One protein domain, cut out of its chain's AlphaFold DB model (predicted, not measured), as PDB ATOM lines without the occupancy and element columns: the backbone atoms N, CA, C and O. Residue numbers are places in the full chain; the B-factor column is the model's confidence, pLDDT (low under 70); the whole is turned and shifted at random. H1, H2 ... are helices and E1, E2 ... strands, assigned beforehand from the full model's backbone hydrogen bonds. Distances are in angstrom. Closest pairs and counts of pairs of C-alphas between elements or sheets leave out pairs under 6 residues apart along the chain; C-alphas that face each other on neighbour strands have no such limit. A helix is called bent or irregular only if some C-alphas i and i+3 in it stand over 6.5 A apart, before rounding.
ATOM      1  N   VAL A  20     190.484 133.029 155.397       94.38
ATOM      2  CA  VAL A  20     191.885 132.910 155.817       94.38
ATOM      3  C   VAL A  20     191.913 133.150 157.313       94.38
ATOM      4  O   VAL A  20     191.318 134.126 157.778       94.38
ATOM      5  N   ASP A  21     192.591 132.277 158.050       90.19
ATOM      6  CA  ASP A  21     192.810 132.493 159.474       90.19
ATOM      7  C   ASP A  21     193.770 133.672 159.682       90.19
ATOM      8  O   ASP A  21     194.954 133.600 159.356       90.19
ATOM      9  N   ASN A  22     193.223 134.776 160.188       86.25
ATOM     10  CA  ASN A  22     193.968 135.986 160.532       86.25
ATOM     11  C   ASN A  22     193.949 136.270 162.040       86.25
ATOM     12  O   ASN A  22     194.541 137.257 162.473       86.25
ATOM     13  N   ASP A  23     193.249 135.453 162.833       83.00
ATOM     14  CA  ASP A  23     193.113 135.676 164.275       83.00
ATOM     15  C   ASP A  23     194.259 135.015 165.055       83.00
ATOM     16  O   ASP A  23     194.540 135.418 166.184       83.00
ATOM     17  N   GLY A  24     194.968 134.073 164.428       83.31
ATOM     18  CA  GLY A  24     196.138 133.421 164.998       83.31
ATOM     19  C   GLY A  24     195.776 132.340 166.014       83.31
ATOM     20  O   GLY A  24     194.639 131.888 166.112       83.31
ATOM     21  N   ILE A  25     196.782 131.899 166.768       88.69
ATOM     22  CA  ILE A  25     196.626 130.820 167.749       88.69
ATOM     23  C   ILE A  25     195.888 131.349 168.978       88.69
ATOM     24  O   ILE A  25     196.265 132.375 169.545       88.69
ATOM     25  N   TYR A  26     194.881 130.603 169.414       92.12
ATOM     26  CA  TYR A  26     194.144 130.817 170.653       92.12
ATOM     27  C   TYR A  26     194.082 129.507 171.447       92.12
ATOM     28  O   TYR A  26     194.451 128.460 170.921       92.12
ATOM     29  N   ASP A  27     193.657 129.582 172.709       94.19
ATOM     30  CA  ASP A  27     193.383 128.418 173.562       94.19
ATOM     31  C   ASP A  27     191.945 127.935 173.296       94.19
ATOM     32  O   ASP A  27     191.007 128.660 173.648       94.19
ATOM     33  N   PRO A  28     191.741 126.815 172.573       95.31
ATOM     34  CA  PRO A  28     190.419 126.411 172.121       95.31
ATOM     35  C   PRO A  28     189.685 125.548 173.148       95.31
ATOM     36  O   PRO A  28     190.270 124.690 173.805       95.31
ATOM     37  N   ASP A  29     188.363 125.699 173.199       95.94
ATOM     38  CA  ASP A  29     187.476 124.726 173.829       95.94
ATOM     39  C   ASP A  29     187.208 123.570 172.852       95.94
ATOM     40  O   ASP A  29     186.688 123.764 171.743       95.94
ATOM     41  N   CYS A  30     187.568 122.361 173.274       96.50
ATOM     42  CA  CYS A  30     187.412 121.139 172.502       96.50
ATOM     43  C   CYS A  30     186.435 120.178 173.188       96.50
ATOM     44  O   CYS A  30     186.280 120.150 174.410       96.50
ATOM     45  N   ASP A  31     185.769 119.348 172.392       95.56
ATOM     46  CA  ASP A  31     184.991 118.237 172.921       95.56
ATOM     47  C   ASP A  31     185.881 117.063 173.378       95.56
ATOM     48  O   ASP A  31     187.107 117.085 173.266       95.56
ATOM     49  N   ALA A  32     185.255 116.004 173.902       96.88
ATOM     50  CA  ALA A  32     185.962 114.828 174.415       96.88
ATOM     51  C   ALA A  32     186.745 114.046 173.341       96.88
ATOM     52  O   ALA A  32     187.595 113.227 173.684       96.88
ATOM     53  N   THR A  33     186.463 114.277 172.057       94.25
ATOM     54  CA  THR A  33     187.188 113.674 170.931       94.25
ATOM     55  C   THR A  33     188.341 114.551 170.440       94.25
ATOM     56  O   THR A  33     189.105 114.130 169.573       94.25
ATOM     57  N   GLY A  34     188.499 115.748 171.016       94.19
ATOM     58  CA  GLY A  34     189.506 116.728 170.625       94.19
ATOM     59  C   GLY A  34     189.088 117.611 169.447       94.19
ATOM     60  O   GLY A  34     189.928 118.352 168.942       94.19
ATOM     61  N   GLN A  35     187.825 117.558 169.011       94.81
ATOM     62  CA  GLN A  35     187.309 118.453 167.972       94.81
ATOM     63  C   GLN A  35     186.942 119.811 168.565       94.81
ATOM     64  O   GLN A  35     186.485 119.901 169.706       94.81
ATOM     65  N   PHE A  36     187.101 120.877 167.780       96.31
ATOM     66  CA  PHE A  36     186.694 122.217 168.192       96.31
ATOM     67  C   PHE A  36     185.194 122.264 168.473       96.31
ATOM     68  O   PHE A  36     184.374 121.889 167.629       96.31
ATOM     69  N   ARG A  37     184.810 122.824 169.622       96.69
ATOM     70  CA  ARG A  37     183.425 123.260 169.799       96.69
ATOM     71  C   ARG A  37     183.140 124.418 168.848       96.69
ATOM     72  O   ARG A  37     183.980 125.292 168.643       96.69
ATOM     73  N   THR A  38     181.935 124.441 168.283       97.25
ATOM     74  CA  THR A  38     181.549 125.434 167.265       97.25
ATOM     75  C   THR A  38     181.575 126.863 167.795       97.25
ATOM     76  O   THR A  38     181.834 127.779 167.020       97.25
ATOM     77  N   LYS A  39     181.333 127.056 169.097       97.00
ATOM     78  CA  LYS A  39     181.472 128.330 169.805       97.00
ATOM     79  C   LYS A  39     182.771 128.344 170.603       97.00
ATOM     80  O   LYS A  39     183.007 127.449 171.405       97.00
ATOM     81  N   GLN A  40     183.554 129.398 170.417       96.75
ATOM     82  CA  GLN A  40     184.798 129.670 171.131       96.75
ATOM     83  C   GLN A  40     184.672 131.001 171.870       96.75
ATOM     84  O   GLN A  40     184.045 131.924 171.352       96.75
ATOM     85  N   CYS A  41     185.251 131.112 173.065       94.88
ATOM     86  CA  CYS A  41     185.199 132.325 173.883       94.88
ATOM     87  C   CYS A  41     186.557 132.579 174.549       94.88
ATOM     88  O   CYS A  41     187.232 131.646 174.966       94.88
ATOM     89  N   ASN A  42     186.964 133.840 174.700       90.00
ATOM     90  CA  ASN A  42     188.295 134.202 175.216       90.00
ATOM     91  C   ASN A  42     188.357 134.362 176.754       90.00
ATOM     92  O   ASN A  42     188.971 135.311 177.240       90.00
ATOM     93  N   ASN A  43     187.694 133.496 177.528       80.62
ATOM     94  CA  ASN A  43     187.539 133.611 178.995       80.62
ATOM     95  C   ASN A  43     186.923 134.939 179.497       80.62
ATOM     96  O   ASN A  43     186.837 135.169 180.702       80.62
ATOM     97  N   THR A  44     186.451 135.802 178.590       81.31
ATOM     98  CA  THR A  44     185.649 136.995 178.893       81.31
ATOM     99  C   THR A  44     184.218 136.796 178.377       81.31
ATOM    100  O   THR A  44     183.732 135.667 178.277       81.31
ATOM    101  N   GLU A  45     183.504 137.876 178.063       88.06
ATOM    102  CA  GLU A  45     182.174 137.812 177.449       88.06
ATOM    103  C   GLU A  45     182.213 137.727 175.922       88.06
ATOM    104  O   GLU A  45     181.162 137.592 175.307       88.06
ATOM    105  N   VAL A  46     183.401 137.763 175.306       94.50
ATOM    106  CA  VAL A  46     183.549 137.744 173.846       94.50
ATOM    107  C   VAL A  46     183.640 136.315 173.314       94.50
ATOM    108  O   VAL A  46     184.571 135.576 173.647       94.50
ATOM    109  N   CYS A  47     182.715 135.964 172.423       96.00
ATOM    110  CA  CYS A  47     182.633 134.664 171.766       96.00
ATOM    111  C   CYS A  47     182.566 134.790 170.236       96.00
ATOM    112  O   CYS A  47     182.233 135.841 169.693       96.00
ATOM    113  N   TRP A  48     182.899 133.724 169.516       96.38
ATOM    114  CA  TRP A  48     182.806 133.634 168.058       96.38
ATOM    115  C   TRP A  48     182.544 132.198 167.615       96.38
ATOM    116  O   TRP A  48     182.790 131.248 168.358       96.38
ATOM    117  N   CYS A  49     182.073 132.043 166.382       97.25
ATOM    118  CA  CYS A  49     181.885 130.741 165.770       97.25
ATOM    119  C   CYS A  49     183.121 130.327 164.972       97.25
ATOM    120  O   CYS A  49     183.735 131.161 164.293       97.25
ATOM    121  N   VAL A  50     183.452 129.039 165.002       97.69
ATOM    122  CA  VAL A  50     184.547 128.429 164.234       97.69
ATOM    123  C   VAL A  50     184.048 127.278 163.362       97.69
ATOM    124  O   VAL A  50     182.975 126.724 163.607       97.69
ATOM    125  N   ASN A  51     184.793 126.953 162.307       97.12
ATOM    126  CA  ASN A  51     184.573 125.743 161.512       97.12
ATOM    127  C   ASN A  51     185.264 124.520 162.140       97.12
ATOM    128  O   ASN A  51     185.897 124.631 163.192       97.12
ATOM    129  N   SER A  52     185.170 123.357 161.487       96.62
ATOM    130  CA  SER A  52     185.838 122.126 161.939       96.62
ATOM    131  C   SER A  52     187.366 122.237 162.010       96.62
ATOM    132  O   SER A  52     187.990 121.483 162.750       96.62
ATOM    133  N   ALA A  53     187.969 123.210 161.319       96.12
ATOM    134  CA  ALA A  53     189.394 123.517 161.404       96.12
ATOM    135  C   ALA A  53     189.760 124.537 162.499       96.12
ATOM    136  O   ALA A  53     190.913 124.962 162.574       96.12
ATOM    137  N   GLY A  54     188.799 124.962 163.327       96.31
ATOM    138  CA  GLY A  54     189.019 125.949 164.385       96.31
ATOM    139  C   GLY A  54     189.177 127.385 163.877       96.31
ATOM    140  O   GLY A  54     189.504 128.279 164.657       96.31
ATOM    141  N   VAL A  55     188.923 127.636 162.590       96.81
ATOM    142  CA  VAL A  55     189.041 128.962 161.975       96.81
ATOM    143  C   VAL A  55     187.759 129.749 162.204       96.81
ATOM    144  O   VAL A  55     186.655 129.265 161.942       96.81
ATOM    145  N   ARG A  56     187.895 130.993 162.678       96.56
ATOM    146  CA  ARG A  56     186.754 131.881 162.930       96.56
ATOM    147  C   ARG A  56     185.972 132.154 161.647       96.56
ATOM    148  O   ARG A  56     186.539 132.575 160.644       96.56
ATOM    149  N   ARG A  57     184.650 131.998 161.726       95.88
ATOM    150  CA  ARG A  57     183.705 132.132 160.604       95.88
ATOM    151  C   ARG A  57     182.525 133.071 160.874       95.88
ATOM    152  O   ARG A  57     181.573 133.093 160.101       95.88
ATOM    153  N   SER A  58     182.584 133.838 161.960       95.69
ATOM    154  CA  SER A  58     181.598 134.859 162.324       95.69
ATOM    155  C   SER A  58     182.274 136.114 162.871       95.69
ATOM    156  O   SER A  58     183.456 136.104 163.244       95.69
ATOM    157  N   ASP A  59     181.508 137.194 163.006       93.81
ATOM    158  CA  ASP A  59     181.911 138.270 163.908       93.81
ATOM    159  C   ASP A  59     182.011 137.781 165.355       93.81
ATOM    160  O   ASP A  59     181.437 136.758 165.737       93.81
ATOM    161  N   LYS A  60     182.774 138.533 166.150       93.88
ATOM    162  CA  LYS A  60     182.824 138.352 167.597       93.88
ATOM    163  C   LYS A  60     181.555 138.958 168.201       93.88
ATOM    164  O   LYS A  60     181.225 140.103 167.892       93.88
ATOM    165  N   GLY A  61     180.867 138.187 169.028       93.25
ATOM    166  CA  GLY A  61     179.654 138.567 169.747       93.25
ATOM    167  C   GLY A  61     179.782 138.286 171.240       93.25
ATOM    168  O   GLY A  61     180.882 138.047 171.739       93.25
ATOM    169  N   ASP A  62     178.653 138.323 171.940       93.81
ATOM    170  CA  ASP A  62     178.568 137.946 173.349       93.81
ATOM    171  C   ASP A  62     178.345 136.428 173.531       93.81
ATOM    172  O   ASP A  62     178.354 135.645 172.576       93.81
ATOM    173  N   LYS A  63     178.135 135.990 174.778       92.69
ATOM    174  CA  LYS A  63     177.899 134.576 175.126       92.69
ATOM    175  C   LYS A  63     176.634 133.972 174.500       92.69
ATOM    176  O   LYS A  63     176.559 132.740 174.406       92.69
ATOM    177  N   GLY A  64     175.681 134.812 174.095       93.25
ATOM    178  CA  GLY A  64     174.429 134.448 173.438       93.25
ATOM    179  C   GLY A  64     174.556 134.239 171.928       93.25
ATOM    180  O   GLY A  64     173.546 134.006 171.272       93.25
ATOM    181  N   ILE A  65     175.768 134.312 171.358       94.94
ATOM    182  CA  ILE A  65     175.978 133.951 169.955       94.94
ATOM    183  C   ILE A  65     175.611 132.480 169.710       94.94
ATOM    184  O   ILE A  65     176.112 131.567 170.375       94.94
ATOM    185  N   GLU A  66     174.755 132.268 168.716       95.00
ATOM    186  CA  GLU A  66     174.375 130.945 168.234       95.00
ATOM    187  C   GLU A  66     175.309 130.521 167.101       95.00
ATOM    188  O   GLU A  66     175.479 131.236 166.110       95.00
ATOM    189  N   CYS A  67     175.935 129.354 167.257       96.44
ATOM    190  CA  CYS A  67     176.942 128.857 166.327       96.44
ATOM    191  C   CYS A  67     176.519 127.537 165.698       96.44
ATOM    192  O   CYS A  67     176.459 126.498 166.357       96.44
ATOM    193  N   GLU A  68     176.313 127.567 164.387       93.56
ATOM    194  CA  GLU A  68     176.095 126.359 163.605       93.56
ATOM    195  C   GLU A  68     177.401 125.619 163.325       93.56
ATOM    196  O   GLU A  68     178.421 126.226 162.984       93.56
ATOM    197  N   GLN A  69     177.341 124.287 163.373       94.12
ATOM    198  CA  GLN A  69     178.424 123.444 162.883       94.12
ATOM    199  C   GLN A  69     178.609 123.645 161.377       94.12
ATOM    200  O   GLN A  69     177.635 123.647 160.615       94.12
ATOM    201  N   ALA A  70     179.869 123.804 160.979       95.81
ATOM    202  CA  ALA A  70     180.286 123.974 159.600       95.81
ATOM    203  C   ALA A  70     181.585 123.205 159.361       95.81
ATOM    204  O   ALA A  70     182.619 123.498 159.963       95.81
ATOM    205  N   GLU A  71     181.514 122.217 158.481       97.50
ATOM    206  CA  GLU A  71     182.664 121.410 158.100       97.50
ATOM    207  C   GLU A  71     183.463 122.060 156.977       97.50
ATOM    208  O   GLU A  71     182.908 122.427 155.937       97.50
ATOM    209  N   THR A  72     184.780 122.130 157.146       98.00
ATOM    210  CA  THR A  72     185.692 122.493 156.065       98.00
ATOM    211  C   THR A  72     185.890 121.304 155.130       98.00
ATOM    212  O   THR A  72     186.553 120.331 155.478       98.00
ATOM    213  N   TYR A  73     185.358 121.391 153.910       98.06
ATOM    214  CA  TYR A  73     185.486 120.330 152.902       98.06
ATOM    215  C   TYR A  73     186.573 120.617 151.861       98.06
ATOM    216  O   TYR A  73     187.006 119.711 151.151       98.06
ATOM    217  N   TRP A  74     187.025 121.867 151.755       98.19
ATOM    218  CA  TRP A  74     188.052 122.273 150.805       98.19
ATOM    219  C   TRP A  74     189.030 123.241 151.459       98.19
ATOM    220  O   TRP A  74     188.641 124.264 152.016       98.19
ATOM    221  N   VAL A  75     190.317 122.920 151.348       98.31
ATOM    222  CA  VAL A  75     191.415 123.833 151.658       98.31
ATOM    223  C   VAL A  75     192.212 124.135 150.388       98.31
ATOM    224  O   VAL A  75     192.614 123.221 149.662       98.31
ATOM    225  N   ARG A  76     192.418 125.421 150.092       98.44
ATOM    226  CA  ARG A  76     193.340 125.870 149.040       98.44
ATOM    227  C   ARG A  76     194.649 126.303 149.675       98.44
ATOM    228  O   ARG A  76     194.647 127.135 150.580       98.44
ATOM    229  N   LEU A  77     195.746 125.754 149.176       98.38
ATOM    230  CA  LEU A  77     197.100 126.043 149.619       98.38
ATOM    231  C   LEU A  77     197.800 126.857 148.536       98.38
ATOM    232  O   LEU A  77     198.099 126.336 147.464       98.38
ATOM    233  N   ASP A  78     198.093 128.113 148.833       97.94
ATOM    234  CA  ASP A  78     198.999 128.930 148.033       97.94
ATOM    235  C   ASP A  78     200.404 128.757 148.615       97.94
ATOM    236  O   ASP A  78     200.760 129.377 149.620       97.94
ATOM    237  N   LEU A  79     201.188 127.869 148.012       98.00
ATOM    238  CA  LEU A  79     202.526 127.486 148.451       98.00
ATOM    239  C   LEU A  79     203.579 128.258 147.660       98.00
ATOM    240  O   LEU A  79     203.788 128.010 146.470       98.00
ATOM    241  N   THR A  80     204.284 129.169 148.328       97.88
ATOM    242  CA  THR A  80     205.377 129.913 147.698       97.88
ATOM    243  C   THR A  80     206.696 129.199 147.958       97.88
ATOM    244  O   THR A  80     207.149 129.095 149.103       97.88
ATOM    245  N   HIS A  81     207.334 128.720 146.893       96.94
ATOM    246  CA  HIS A  81     208.602 128.010 146.984       96.94
ATOM    247  C   HIS A  81     209.819 128.932 146.852       96.94
ATOM    248  O   HIS A  81     209.742 130.093 146.435       96.94
ATOM    249  N   THR A  82     210.974 128.426 147.273       95.38
ATOM    250  CA  THR A  82     212.274 129.039 146.982       95.38
ATOM    251  C   THR A  82     212.594 128.895 145.494       95.38
ATOM    252  O   THR A  82     212.233 127.862 144.924       95.38
ATOM    253  N   PRO A  83     213.285 129.862 144.860       94.62
ATOM    254  CA  PRO A  83     213.661 129.757 143.453       94.62
ATOM    255  C   PRO A  83     214.321 128.406 143.142       94.62
ATOM    256  O   PRO A  83     215.206 127.981 143.894       94.62
ATOM    257  N   PRO A  84     213.864 127.703 142.098       92.12
ATOM    258  CA  PRO A  84     214.366 126.384 141.777       92.12
ATOM    259  C   PRO A  84     215.746 126.480 141.110       92.12
ATOM    260  O   PRO A  84     216.088 127.494 140.505       92.12
ATOM    261  N   THR A  85     216.545 125.417 141.207       91.19
ATOM    262  CA  THR A  85     217.863 125.334 140.546       91.19
ATOM    263  C   THR A  85     217.759 125.027 139.052       91.19
ATOM    264  O   THR A  85     218.682 125.311 138.295       91.19
ATOM    265  N   SER A  86     216.638 124.437 138.639       93.31
ATOM    266  CA  SER A  86     216.292 124.070 137.265       93.31
ATOM    267  C   SER A  86     214.786 124.253 137.050       93.31
ATOM    268  O   SER A  86     214.040 124.236 138.032       93.31
ATOM    269  N   PRO A  87     214.320 124.437 135.801       94.75
ATOM    270  CA  PRO A  87     212.892 124.556 135.513       94.75
ATOM    271  C   PRO A  87     212.093 123.368 136.064       94.75
ATOM    272  O   PRO A  87     212.512 122.219 135.931       94.75
ATOM    273  N   ILE A  88     210.945 123.649 136.684       95.56
ATOM    274  CA  ILE A  88     210.067 122.623 137.258       95.56
ATOM    275  C   ILE A  88     209.101 122.122 136.180       95.56
ATOM    276  O   ILE A  88     208.357 122.907 135.593       95.56
ATOM    277  N   ASP A  89     209.049 120.804 135.972       95.12
ATOM    278  CA  ASP A  89     208.019 120.172 135.142       95.12
ATOM    279  C   ASP A  89     206.658 120.224 135.855       95.12
ATOM    280  O   ASP A  89     206.383 119.474 136.800       95.12
ATOM    281  N   SER A  90     205.788 121.122 135.385       94.69
ATOM    282  CA  SER A  90     204.473 121.370 135.977       94.69
ATOM    283  C   SER A  90     203.556 120.146 135.961       94.69
ATOM    284  O   SER A  90     202.713 119.999 136.851       94.69
ATOM    285  N   THR A  91     203.756 119.222 135.017       96.56
ATOM    286  CA  THR A  91     202.941 118.006 134.886       96.56
ATOM    287  C   THR A  91     203.180 117.018 136.031       96.56
ATOM    288  O   THR A  91     202.289 116.245 136.387       96.56
ATOM    289  N   LYS A  92     204.354 117.086 136.672       97.31
ATOM    290  CA  LYS A  92     204.756 116.200 137.775       97.31
ATOM    291  C   LYS A  92     204.381 116.742 139.156       97.31
ATOM    292  O   LYS A  92     204.342 115.970 140.116       97.31
ATOM    293  N   ILE A  93     204.056 118.036 139.274       97.50
ATOM    294  CA  ILE A  93     203.817 118.695 140.571       97.50
ATOM    295  C   ILE A  93     202.678 118.017 141.333       97.50
ATOM    296  O   ILE A  93     202.825 117.733 142.519       97.50
ATOM    297  N   LYS A  94     201.555 117.706 140.672       97.81
ATOM    298  CA  LYS A  94     200.399 117.102 141.352       97.81
ATOM    299  C   LYS A  94     200.757 115.784 142.040       97.81
ATOM    300  O   LYS A  94     200.416 115.601 143.203       97.81
ATOM    301  N   ALA A  95     201.449 114.887 141.339       97.31
ATOM    302  CA  ALA A  95     201.853 113.594 141.887       97.31
ATOM    303  C   ALA A  95     202.878 113.746 143.024       97.31
ATOM    304  O   ALA A  95     202.794 113.047 144.035       97.31
ATOM    305  N   ALA A  96     203.812 114.691 142.882       97.62
ATOM    306  CA  ALA A  96     204.807 114.991 143.905       97.62
ATOM    307  C   ALA A  96     204.176 115.566 145.184       97.62
ATOM    308  O   ALA A  96     204.516 115.136 146.286       97.62
ATOM    309  N   ILE A  97     203.225 116.495 145.047       97.81
ATOM    310  CA  ILE A  97     202.476 117.068 146.169       97.81
ATOM    311  C   ILE A  97     201.622 115.999 146.850       97.81
ATOM    312  O   ILE A  97     201.687 115.884 148.070       97.81
ATOM    313  N   ASP A  98     200.872 115.194 146.091       97.06
ATOM    314  CA  ASP A  98     200.057 114.100 146.642       97.06
ATOM    315  C   ASP A  98     200.924 113.151 147.487       97.06
ATOM    316  O   ASP A  98     200.649 112.933 148.667       97.06
ATOM    317  N   THR A  99     202.066 112.724 146.938       97.00
ATOM    318  CA  THR A  99     203.040 111.871 147.635       97.00
ATOM    319  C   THR A  99     203.584 112.533 148.903       97.00
ATOM    320  O   THR A  99     203.631 111.901 149.959       97.00
ATOM    321  N   ALA A 100     203.987 113.803 148.827       96.62
ATOM    322  CA  ALA A 100     204.557 114.515 149.965       96.62
ATOM    323  C   ALA A 100     203.534 114.715 151.094       96.62
ATOM    324  O   ALA A 100     203.860 114.488 152.263       96.62
ATOM    325  N   LEU A 101     202.297 115.100 150.761       97.06
ATOM    326  CA  LEU A 101     201.231 115.280 151.747       97.06
ATOM    327  C   LEU A 101     200.820 113.943 152.375       97.06
ATOM    328  O   LEU A 101     200.630 113.876 153.591       97.06
ATOM    329  N   GLN A 102     200.760 112.875 151.576       96.06
ATOM    330  CA  GLN A 102     200.466 111.531 152.065       96.06
ATOM    331  C   GLN A 102     201.549 111.046 153.039       96.06
ATOM    332  O   GLN A 102     201.249 110.655 154.165       96.06
ATOM    333  N   GLN A 103     202.820 111.082 152.635       95.06
ATOM    334  CA  GLN A 103     203.916 110.541 153.445       95.06
ATOM    335  C   GLN A 103     204.138 111.335 154.731       95.06
ATOM    336  O   GLN A 103     204.429 110.756 155.778       95.06
ATOM    337  N   ARG A 104     204.022 112.665 154.662       95.50
ATOM    338  CA  ARG A 104     204.368 113.535 155.785       95.50
ATOM    339  C   ARG A 104     203.207 113.780 156.738       95.50
ATOM    340  O   ARG A 104     203.417 113.758 157.948       95.50
ATOM    341  N   TYR A 105     202.005 114.000 156.211       95.38
ATOM    342  CA  TYR A 105     200.832 114.379 157.008       95.38
ATOM    343  C   TYR A 105     199.765 113.285 157.083       95.38
ATOM    344  O   TYR A 105     198.717 113.527 157.670       95.38
ATOM    345  N   GLN A 106     200.024 112.100 156.512       94.94
ATOM    346  CA  GLN A 106     199.056 110.998 156.424       94.94
ATOM    347  C   GLN A 106     197.743 111.412 155.744       94.94
ATOM    348  O   GLN A 106     196.680 110.898 156.078       94.94
ATOM    349  N   LEU A 107     197.808 112.353 154.794       95.94
ATOM    350  CA  LEU A 107     196.640 112.739 154.007       95.94
ATOM    351  C   LEU A 107     196.206 111.563 153.124       95.94
ATOM    352  O   LEU A 107     197.038 110.967 152.440       95.94
ATOM    353  N   GLU A 108     194.911 111.253 153.110       93.81
ATOM    354  CA  GLU A 108     194.378 110.192 152.257       93.81
ATOM    355  C   GLU A 108     194.554 110.491 150.765       93.81
ATOM    356  O   GLU A 108     194.493 111.639 150.302       93.81
ATOM    357  N   LYS A 109     194.772 109.422 149.994       91.94
ATOM    358  CA  LYS A 109     195.026 109.529 148.555       91.94
ATOM    359  C   LYS A 109     193.823 110.115 147.826       91.94
ATOM    360  O   LYS A 109     192.672 109.812 148.126       91.94
ATOM    361  N   GLY A 110     194.097 110.907 146.793       92.94
ATOM    362  CA  GLY A 110     193.054 111.433 145.915       92.94
ATOM    363  C   GLY A 110     192.283 112.626 146.483       92.94
ATOM    364  O   GLY A 110     191.380 113.120 145.804       92.94
ATOM    365  N   LEU A 111     192.642 113.133 147.669       97.44
ATOM    366  CA  LEU A 111     192.115 114.397 148.189       97.44
ATOM    367  C   LEU A 111     192.736 115.616 147.491       97.44
ATOM    368  O   LEU A 111     192.082 116.651 147.395       97.44
ATOM    369  N   VAL A 112     193.945 115.506 146.928       98.25
ATOM    370  CA  VAL A 112     194.520 116.548 146.058       98.25
ATOM    371  C   VAL A 112     193.805 116.520 144.705       98.25
ATOM    372  O   VAL A 112     194.041 115.628 143.881       98.25
ATOM    373  N   LYS A 113     192.917 117.487 144.460       97.75
ATOM    374  CA  LYS A 113     192.065 117.522 143.259       97.75
ATOM    375  C   LYS A 113     192.690 118.298 142.111       97.75
ATOM    376  O   LYS A 113     192.661 117.810 140.987       97.75
ATOM    377  N   ASP A 114     193.280 119.453 142.396       97.75
ATOM    378  CA  ASP A 114     193.846 120.341 141.377       97.75
ATOM    379  C   ASP A 114     195.163 120.958 141.849       97.75
ATOM    380  O   ASP A 114     195.349 121.200 143.045       97.75
ATOM    381  N   VAL A 115     196.075 121.188 140.903       97.88
ATOM    382  CA  VAL A 115     197.345 121.877 141.136       97.88
ATOM    383  C   VAL A 115     197.646 122.786 139.958       97.88
ATOM    384  O   VAL A 115     197.699 122.340 138.815       97.88
ATOM    385  N   GLN A 116     197.904 124.054 140.257       97.50
ATOM    386  CA  GLN A 116     198.288 125.063 139.280       97.50
ATOM    387  C   GLN A 116     199.651 125.644 139.655       97.50
ATOM    388  O   GLN A 116     200.006 125.704 140.834       97.50
ATOM    389  N   TYR A 117     200.415 126.074 138.653       97.31
ATOM    390  CA  TYR A 117     201.774 126.561 138.850       97.31
ATOM    391  C   TYR A 117     202.024 127.879 138.118       97.31
ATOM    392  O   TYR A 117     201.760 127.985 136.921       97.31
ATOM    393  N   ASP A 118     202.545 128.868 138.844       96.12
ATOM    394  CA  ASP A 118     203.064 130.123 138.300       96.12
ATOM    395  C   ASP A 118     204.569 130.200 138.582       96.12
ATOM    396  O   ASP A 118     205.006 130.516 139.693       96.12
ATOM    397  N   GLU A 119     205.358 129.906 137.549       94.38
ATOM    398  CA  GLU A 119     206.820 129.925 137.594       94.38
ATOM    399  C   GLU A 119     207.371 131.317 137.934       94.38
ATOM    400  O   GLU A 119     208.284 131.442 138.749       94.38
ATOM    401  N   ASN A 120     206.767 132.386 137.400       93.19
ATOM    402  CA  ASN A 120     207.240 133.755 137.634       93.19
ATOM    403  C   ASN A 120     207.051 134.178 139.095       93.19
ATOM    404  O   ASN A 120     207.841 134.954 139.636       93.19
ATOM    405  N   ALA A 121     205.990 133.682 139.734       94.75
ATOM    406  CA  ALA A 121     205.689 133.954 141.133       94.75
ATOM    407  C   ALA A 121     206.324 132.942 142.107       94.75
ATOM    408  O   ALA A 121     206.270 133.168 143.316       94.75
ATOM    409  N   ASN A 122     206.940 131.858 141.613       96.44
ATOM    410  CA  ASN A 122     207.336 130.691 142.412       96.44
ATOM    411  C   ASN A 122     206.171 130.145 143.259       96.44
ATOM    412  O   ASN A 122     206.334 129.844 144.446       96.44
ATOM    413  N   LEU A 123     204.975 130.089 142.672       97.50
ATOM    414  CA  LEU A 123     203.732 129.798 143.380       97.50
ATOM    415  C   LEU A 123     203.103 128.508 142.864       97.50
ATOM    416  O   LEU A 123     202.789 128.391 141.681       97.50
ATOM    417  N   MET A 124     202.849 127.575 143.776       97.94
ATOM    418  CA  MET A 124     202.004 126.407 143.543       97.94
ATOM    419  C   MET A 124     200.668 126.625 144.252       97.94
ATOM    420  O   MET A 124     200.643 126.869 145.455       97.94
ATOM    421  N   VAL A 125     199.561 126.528 143.522       98.31
ATOM    422  CA  VAL A 125     198.203 126.592 144.077       98.31
ATOM    423  C   VAL A 125     197.644 125.179 144.098       98.31
ATOM    424  O   VAL A 125     197.508 124.562 143.045       98.31
ATOM    425  N   VAL A 126     197.344 124.656 145.283       98.56
ATOM    426  CA  VAL A 126     196.910 123.267 145.487       98.56
ATOM    427  C   VAL A 126     195.520 123.256 146.103       98.56
ATOM    428  O   VAL A 126     195.319 123.791 147.191       98.56
ATOM    429  N   ASP A 127     194.571 122.598 145.444       98.50
ATOM    430  CA  ASP A 127     193.240 122.358 145.994       98.50
ATOM    431  C   ASP A 127     193.147 120.952 146.584       98.50
ATOM    432  O   ASP A 127     193.174 119.952 145.857       98.50
ATOM    433  N   VAL A 128     192.963 120.882 147.902       98.62
ATOM    434  CA  VAL A 128     192.675 119.640 148.625       98.62
ATOM    435  C   VAL A 128     191.205 119.637 149.026       98.62
ATOM    436  O   VAL A 128     190.757 120.545 149.730       98.62
ATOM    437  N   LYS A 129     190.440 118.647 148.553       98.19
ATOM    438  CA  LYS A 129     188.987 118.568 148.754       98.19
ATOM    439  C   LYS A 129     188.550 117.167 149.151       98.19
ATOM    440  O   LYS A 129     188.951 116.192 148.511       98.19
ATOM    441  N   LYS A 130     187.657 117.105 150.131       97.38
ATOM    442  CA  LYS A 130     186.797 115.957 150.431       97.38
ATOM    443  C   LYS A 130     185.367 116.244 149.972       97.38
ATOM    444  O   LYS A 130     185.051 117.374 149.589       97.38
ATOM    445  N   ASP A 131     184.521 115.225 149.995       96.75
ATOM    446  CA  ASP A 131     183.113 115.393 149.650       96.75
ATOM    447  C   ASP A 131     182.393 116.237 150.712       96.75
ATOM    448  O   ASP A 131     182.713 116.204 151.904       96.75
ATOM    449  N   ILE A 132     181.412 117.031 150.282       95.81
ATOM    450  CA  ILE A 132     180.584 117.811 151.207       95.81
ATOM    451  C   ILE A 132     179.809 116.831 152.095       95.81
ATOM    452  O   ILE A 132     179.205 115.886 151.593       95.81
ATOM    453  N   GLY A 133     179.817 117.055 153.409       92.38
ATOM    454  CA  GLY A 133     179.225 116.129 154.377       92.38
ATOM    455  C   GLY A 133     180.203 115.095 154.950       92.38
ATOM    456  O   GLY A 133     179.905 114.510 155.986       92.38
ATOM    457  N   ASP A 134     181.385 114.903 154.355       94.06
ATOM    458  CA  ASP A 134     182.393 113.979 154.885       94.06
ATOM    459  C   ASP A 134     182.975 114.510 156.208       94.06
ATOM    460  O   ASP A 134     183.515 115.618 156.280       94.06
ATOM    461  N   ARG A 135     182.852 113.710 157.270       92.88
ATOM    462  CA  ARG A 135     183.392 113.968 158.618       92.88
ATOM    463  C   ARG A 135     184.490 112.984 159.026       92.88
ATOM    464  O   ARG A 135     184.995 113.069 160.137       92.88
ATOM    465  N   VAL A 136     184.830 112.036 158.157       91.75
ATOM    466  CA  VAL A 136     185.872 111.030 158.395       91.75
ATOM    467  C   VAL A 136     187.240 111.632 158.100       91.75
ATOM    468  O   VAL A 136     188.172 111.469 158.883       91.75
ATOM    469  N   GLN A 137     187.354 112.346 156.979       92.31
ATOM    470  CA  GLN A 137     188.607 112.967 156.562       92.31
ATOM    471  C   GLN A 137     188.805 114.313 157.256       92.31
ATOM    472  O   GLN A 137     188.050 115.253 157.015       92.31
ATOM    473  N   ASP A 138     189.844 114.443 158.074       92.06
ATOM    474  CA  ASP A 138     190.199 115.713 158.708       92.06
ATOM    475  C   ASP A 138     191.276 116.454 157.900       92.06
ATOM    476  O   ASP A 138     192.452 116.082 157.890       92.06
ATOM    477  N   LEU A 139     190.876 117.537 157.228       96.19
ATOM    478  CA  LEU A 139     191.811 118.400 156.503       96.19
ATOM    479  C   LEU A 139     192.576 119.349 157.439       96.19
ATOM    480  O   LEU A 139     193.667 119.799 157.081       96.19
ATOM    481  N   SER A 140     192.036 119.639 158.628       92.81
ATOM    482  CA  SER A 140     192.548 120.668 159.537       92.81
ATOM    483  C   SER A 140     193.903 120.302 160.136       92.81
ATOM    484  O   SER A 140     194.813 121.135 160.202       92.81
ATOM    485  N   ARG A 141     194.088 119.027 160.498       93.75
ATOM    486  CA  ARG A 141     195.359 118.527 161.018       93.75
ATOM    487  C   ARG A 141     196.481 118.687 160.000       93.75
ATOM    488  O   ARG A 141     197.556 119.176 160.347       93.75
ATOM    489  N   MET A 142     196.231 118.318 158.742       95.56
ATOM    490  CA  MET A 142     197.212 118.475 157.667       95.56
ATOM    491  C   MET A 142     197.562 119.950 157.464       95.56
ATOM    492  O   MET A 142     198.745 120.290 157.443       95.56
ATOM    493  N   THR A 143     196.568 120.841 157.390       95.88
ATOM    494  CA  THR A 143     196.827 122.272 157.189       95.88
ATOM    495  C   THR A 143     197.573 122.907 158.354       95.88
ATOM    496  O   THR A 143     198.467 123.722 158.123       95.88
ATOM    497  N   TYR A 144     197.276 122.512 159.595       94.88
ATOM    498  CA  TYR A 144     197.975 123.024 160.774       94.88
ATOM    499  C   TYR A 144     199.452 122.609 160.782       94.88
ATOM    500  O   TYR A 144     200.335 123.456 160.930       94.88
ATOM    501  N   TYR A 145     199.744 121.323 160.551       95.62
ATOM    502  CA  TYR A 145     201.125 120.835 160.471       95.62
ATOM    503  C   TYR A 145     201.888 121.450 159.293       95.62
ATOM    504  O   TYR A 145     203.032 121.867 159.464       95.62
ATOM    505  N   LEU A 146     201.248 121.571 158.127       96.12
ATOM    506  CA  LEU A 146     201.824 122.228 156.955       96.12
ATOM    507  C   LEU A 146     202.182 123.688 157.242       96.12
ATOM    508  O   LEU A 146     203.285 124.131 156.924       96.12
ATOM    509  N   MET A 147     201.270 124.438 157.866       93.75
ATOM    510  CA  MET A 147     201.514 125.829 158.233       93.75
ATOM    511  C   MET A 147     202.725 125.950 159.163       93.75
ATOM    512  O   MET A 147     203.595 126.789 158.924       93.75
ATOM    513  N   LYS A 148     202.823 125.082 160.178       92.88
ATOM    514  CA  LYS A 148     203.961 125.048 161.108       92.88
ATOM    515  C   LYS A 148     205.272 124.670 160.427       92.88
ATOM    516  O   LYS A 148     206.294 125.295 160.699       92.88
ATOM    517  N   ASP A 149     205.246 123.706 159.515       94.31
ATOM    518  CA  ASP A 149     206.426 123.274 158.764       94.31
ATOM    519  C   ASP A 149     207.003 124.360 157.852       94.31
ATOM    520  O   ASP A 149     208.219 124.395 157.646       94.31
ATOM    521  N   VAL A 150     206.143 125.216 157.292       94.38
ATOM    522  CA  VAL A 150     206.547 126.259 156.341       94.38
ATOM    523  C   VAL A 150     206.868 127.583 157.039       94.38
ATOM    524  O   VAL A 150     207.909 128.172 156.754       94.38
ATOM    525  N   LYS A 151     205.998 128.063 157.940       90.81
ATOM    526  CA  LYS A 151     206.121 129.401 158.553       90.81
ATOM    527  C   LYS A 151     206.905 129.433 159.859       90.81
ATOM    528  O   LYS A 151     207.415 130.487 160.227       90.81
ATOM    529  N   GLU A 152     206.978 128.315 160.572       83.69
ATOM    530  CA  GLU A 152     207.576 128.262 161.904       83.69
ATOM    531  C   GLU A 152     208.626 127.148 161.993       83.69
ATOM    532  O   GLU A 152     209.707 127.233 161.411       83.69
ATOM    533  N   SER A 153     208.339 126.112 162.778       86.81
ATOM    534  CA  SER A 153     209.193 124.960 162.993       86.81
ATOM    535  C   SER A 153     208.355 123.686 162.989       86.81
ATOM    536  O   SER A 153     207.279 123.664 163.595       86.81
ATOM    537  N   PRO A 154     208.868 122.599 162.386       91.12
ATOM    538  CA  PRO A 154     208.171 121.326 162.372       91.12
ATOM    539  C   PRO A 154     207.775 120.832 163.761       91.12
ATOM    540  O   PRO A 154     208.603 120.759 164.681       91.12
ATOM    541  N   LEU A 155     206.513 120.415 163.886       92.44
ATOM    542  CA  LEU A 155     205.976 119.773 165.092       92.44
ATOM    543  C   LEU A 155     206.358 118.290 165.197       92.44
ATOM    544  O   LEU A 155     206.097 117.640 166.207       92.44
ATOM    545  N   PHE A 156     207.010 117.746 164.172       92.25
ATOM    546  CA  PHE A 156     207.544 116.392 164.194       92.25
ATOM    547  C   PHE A 156     208.760 116.275 165.130       92.25
ATOM    548  O   PHE A 156     209.451 117.256 165.443       92.25
ATOM    549  N   ARG A 157     209.036 115.038 165.573       90.69
ATOM    550  CA  ARG A 157     210.258 114.705 166.329       90.69
ATOM    551  C   ARG A 157     211.504 115.011 165.502       90.69
ATOM    552  O   ARG A 157     212.435 115.636 165.997       90.69
ATOM    553  N   SER A 158     211.484 114.611 164.230       88.12
ATOM    554  CA  SER A 158     212.467 115.067 163.251       88.12
ATOM    555  C   SER A 158     212.190 116.522 162.891       88.12
ATOM    556  O   SER A 158     211.068 116.874 162.537       88.12
ATOM    557  N   LYS A 159     213.221 117.364 162.937       87.81
ATOM    558  CA  LYS A 159     213.133 118.781 162.555       87.81
ATOM    559  C   LYS A 159     213.397 119.019 161.067       87.81
ATOM    560  O   LYS A 159     213.685 120.145 160.668       87.81
ATOM    561  N   SER A 160     213.293 117.979 160.235       89.62
ATOM    562  CA  SER A 160     213.386 118.141 158.787       89.62
ATOM    563  C   SER A 160     212.243 119.021 158.273       89.62
ATOM    564  O   SER A 160     211.068 118.789 158.578       89.62
ATOM    565  N   LYS A 161     212.603 120.044 157.493       87.25
ATOM    566  CA  LYS A 161     211.641 120.917 156.812       87.25
ATOM    567  C   LYS A 161     210.899 120.149 155.720       87.25
ATOM    568  O   LYS A 161     211.423 119.170 155.185       87.25
ATOM    569  N   LEU A 162     209.704 120.622 155.370       94.00
ATOM    570  CA  LEU A 162     208.971 120.123 154.211       94.00
ATOM    571  C   LEU A 162     209.816 120.288 152.938       94.00
ATOM    572  O   LEU A 162     210.303 121.381 152.638       94.00
ATOM    573  N   GLN A 163     209.950 119.195 152.192       93.94
ATOM    574  CA  GLN A 163     210.538 119.158 150.858       93.94
ATOM    575  C   GLN A 163     209.621 118.346 149.955       93.94
ATOM    576  O   GLN A 163     209.126 117.296 150.360       93.94
ATOM    577  N   VAL A 164     209.406 118.833 148.739       96.88
ATOM    578  CA  VAL A 164     208.665 118.116 147.701       96.88
ATOM    579  C   VAL A 164     209.659 117.759 146.609       96.88
ATOM    580  O   VAL A 164     210.264 118.647 146.014       96.88
ATOM    581  N   ASN A 165     209.868 116.463 146.380       96.31
ATOM    582  CA  ASN A 165     210.739 115.996 145.308       96.31
ATOM    583  C   ASN A 165     209.963 115.991 143.988       96.31
ATOM    584  O   ASN A 165     208.985 115.258 143.847       96.31
ATOM    585  N   ILE A 166     210.398 116.815 143.041       96.44
ATOM    586  CA  ILE A 166     209.819 116.920 141.705       96.44
ATOM    587  C   ILE A 166     210.926 116.567 140.723       96.44
ATOM    588  O   ILE A 166     211.853 117.343 140.521       96.44
ATOM    589  N   ASP A 167     210.843 115.364 140.159       92.31
ATOM    590  CA  ASP A 167     211.808 114.858 139.175       92.31
ATOM    591  C   ASP A 167     213.267 114.849 139.670       92.31
ATOM    592  O   ASP A 167     214.195 115.240 138.967       92.31
ATOM    593  N   GLY A 168     213.480 114.445 140.926       91.38
ATOM    594  CA  GLY A 168     214.806 114.421 141.547       91.38
ATOM    595  C   GLY A 168     215.238 115.756 142.158       91.38
ATOM    596  O   GLY A 168     216.180 115.774 142.949       91.38
ATOM    597  N   GLN A 169     214.528 116.853 141.887       93.88
ATOM    598  CA  GLN A 169     214.784 118.152 142.500       93.88
ATOM    599  C   GLN A 169     213.955 118.337 143.778       93.88
ATOM    600  O   GLN A 169     212.728 118.265 143.757       93.88
ATOM    601  N   ASN A 170     214.613 118.647 144.897       95.38
ATOM    602  CA  ASN A 170     213.929 118.962 146.152       95.38
ATOM    603  C   ASN A 170     213.518 120.439 146.193       95.38
ATOM    604  O   ASN A 170     214.362 121.334 146.239       95.38
ATOM    605  N   VAL A 171     212.212 120.688 146.214       96.25
ATOM    606  CA  VAL A 171     211.613 122.020 146.314       96.25
ATOM    607  C   VAL A 171     211.240 122.306 147.768       96.25
ATOM    608  O   VAL A 171     210.548 121.514 148.411       96.25
ATOM    609  N   THR A 172     211.691 123.448 148.289       95.62
ATOM    610  CA  THR A 172     211.373 123.934 149.643       95.62
ATOM    611  C   THR A 172     210.454 125.145 149.597       95.62
ATOM    612  O   THR A 172     210.495 125.930 148.650       95.62
ATOM    613  N   PHE A 173     209.668 125.342 150.653       96.44
ATOM    614  CA  PHE A 173     208.676 126.413 150.740       96.44
ATOM    615  C   PHE A 173     209.081 127.467 151.763       96.44
ATOM    616  O   PHE A 173     209.592 127.133 152.831       96.44
ATOM    617  N   LYS A 174     208.875 128.740 151.411       95.31
ATOM    618  CA  LYS A 174     209.177 129.895 152.273       95.31
ATOM    619  C   LYS A 174     207.929 130.549 152.856       95.31
ATOM    620  O   LYS A 174     208.036 131.255 153.849       95.31
ATOM    621  N   ASP A 175     206.777 130.353 152.221       96.25
ATOM    622  CA  ASP A 175     205.508 130.897 152.686       96.25
ATOM    623  C   ASP A 175     204.341 130.011 152.241       96.25
ATOM    624  O   ASP A 175     204.433 129.281 151.247       96.25
ATOM    625  N   VAL A 176     203.246 130.085 152.991       96.50
ATOM    626  CA  VAL A 176     201.986 129.409 152.690       96.50
ATOM    627  C   VAL A 176     200.799 130.269 153.115       96.50
ATOM    628  O   VAL A 176     200.732 130.741 154.253       96.50
ATOM    629  N   VAL A 177     199.822 130.432 152.227       96.88
ATOM    630  CA  VAL A 177     198.499 130.962 152.584       96.88
ATOM    631  C   VAL A 177     197.481 129.844 152.429       96.88
ATOM    632  O   VAL A 177     197.425 129.189 151.392       96.88
ATOM    633  N   ILE A 178     196.693 129.612 153.479       97.50
ATOM    634  CA  ILE A 178     195.674 128.564 153.506       97.50
ATOM    635  C   ILE A 178     194.306 129.233 153.522       97.50
ATOM    636  O   ILE A 178     194.009 130.033 154.412       97.50
ATOM    637  N   TYR A 179     193.488 128.898 152.531       97.88
ATOM    638  CA  TYR A 179     192.090 129.297 152.465       97.88
ATOM    639  C   TYR A 179     191.214 128.102 152.814       97.88
ATOM    640  O   TYR A 179     191.336 127.049 152.195       97.88
ATOM    641  N   TYR A 180     190.302 128.291 153.755       98.00
ATOM    642  CA  TYR A 180     189.348 127.294 154.216       98.00
ATOM    643  C   TYR A 180     187.986 127.578 153.587       98.00
ATOM    644  O   TYR A 180     187.511 128.716 153.607       98.00
ATOM    645  N   VAL A 181     187.367 126.556 153.006       98.19
ATOM    646  CA  VAL A 181     186.028 126.622 152.424       98.19
ATOM    647  C   VAL A 181     185.140 125.616 153.140       98.19
ATOM    648  O   VAL A 181     185.379 124.404 153.119       98.19
ATOM    649  N   ASP A 182     184.099 126.152 153.760       97.81
ATOM    650  CA  ASP A 182     183.138 125.390 154.540       97.81
ATOM    651  C   ASP A 182     181.919 125.007 153.694       97.81
ATOM    652  O   ASP A 182     181.553 125.701 152.741       97.81
ATOM    653  N   GLU A 183     181.238 123.931 154.082       96.88
ATOM    654  CA  GLU A 183     179.954 123.520 153.490       96.88
ATOM    655  C   GLU A 183     178.835 124.561 153.694       96.88
ATOM    656  O   GLU A 183     177.862 124.595 152.942       96.88
TER     657      GLU A 183
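What this domain is: This is residues 20 to 183 of the 239 residues of the protein "Epithelial cell adhesion molecule-like" of Scleropages formosus (UniProt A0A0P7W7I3). A five-stranded antiparallel sheet curls like part of a barrel round helix H1, with H2 packed on the sheet along E3, and a smaller lobe, mostly loop with the little hairpin E1 and E2, extends the long axis at one end. The 164 printed residues hold seven named strands and two named helices, in the order E1, E2, E3, H1, E4, E5, H2, E6, E7; the large sheet runs E4, E5, E3, E7, E6. The class is mixed, helices and strands, though under half of the residues are in named elements. The whole is compact, with a radius of gyration of the C-alphas of 17.2 A, but elongated, spanning 56 by 31 by 30 A.

Where its parts are: After residues 20 to 38, with no named element, come E1, residues 39 to 41, beginning at C-alpha 39 (181.472, 128.330, 169.805), and E2, residues 47 to 49. E3, residues 72 to 81, is 25.3 A long. H1, residues 90 to 105, spans 22.5 A and is irregular: C-alphas 91 and 94 are 7.0 A apart. E4, residues 112 to 118, spans 17.8 A, and E5, residues 123 to 129, 19.3 A. H2, residues 139 to 151, spans 18.2 A. E6, residues 163 to 166, precedes E7, residues 169 to 182, which is 34.6 A long, bends by 74 degrees at residue 174 and ends at C-alpha 182 (183.138, 125.390, 154.540).

How they stand to each other: The large sheet is twisted, with edge strands E4 and E6. E4 and E5 form a hairpin, with N 116 and O 125 2.9 A apart. E5 pairs with E3 through N 77 and O 126, 2.8 A, and E3 with E7 through N 78 and O 177, 2.9 A. E7 is staggered: residues 169 to 172 pair with E6, a hairpin with N 171 and O 164 2.8 A apart, and residues 173 to 182 with E3. E3, H1 and E4 make a split strand-helix-strand unit, two strands running the same way with E5 between them; its crossover is right-handed. H1 is on the sheet, its closest C-alphas to E4 those of Lys 94 and Val 115, 5.7 A. H2 is on the sheet at a height of 8.4 A, along the strands at 15 degrees to E3 on the local plane. H1, with residues 101 to 105 alone, touches H2, about perpendicular at 77 degrees; the closest C-alphas are those of Tyr 105 and Met 142, 5.5 A. Every O i to N i+4 pair of H2 is within hydrogen-bond range, and 10 of 12 in H1. The hairpin E1 and E2, with N 40 and O 48 2.9 A apart, is apart from E3 and E7, for instance.

The domain as a whole: The C-alphas farthest apart, those of Gly 64 and Ser 86, are 56.3 A apart. The printed part has no cut. The links E2 to E3, 22 residues, and H2 to E6, 11 residues, are long. The mean pLDDT of the printed part is 94.8, and no printed residue is under 70.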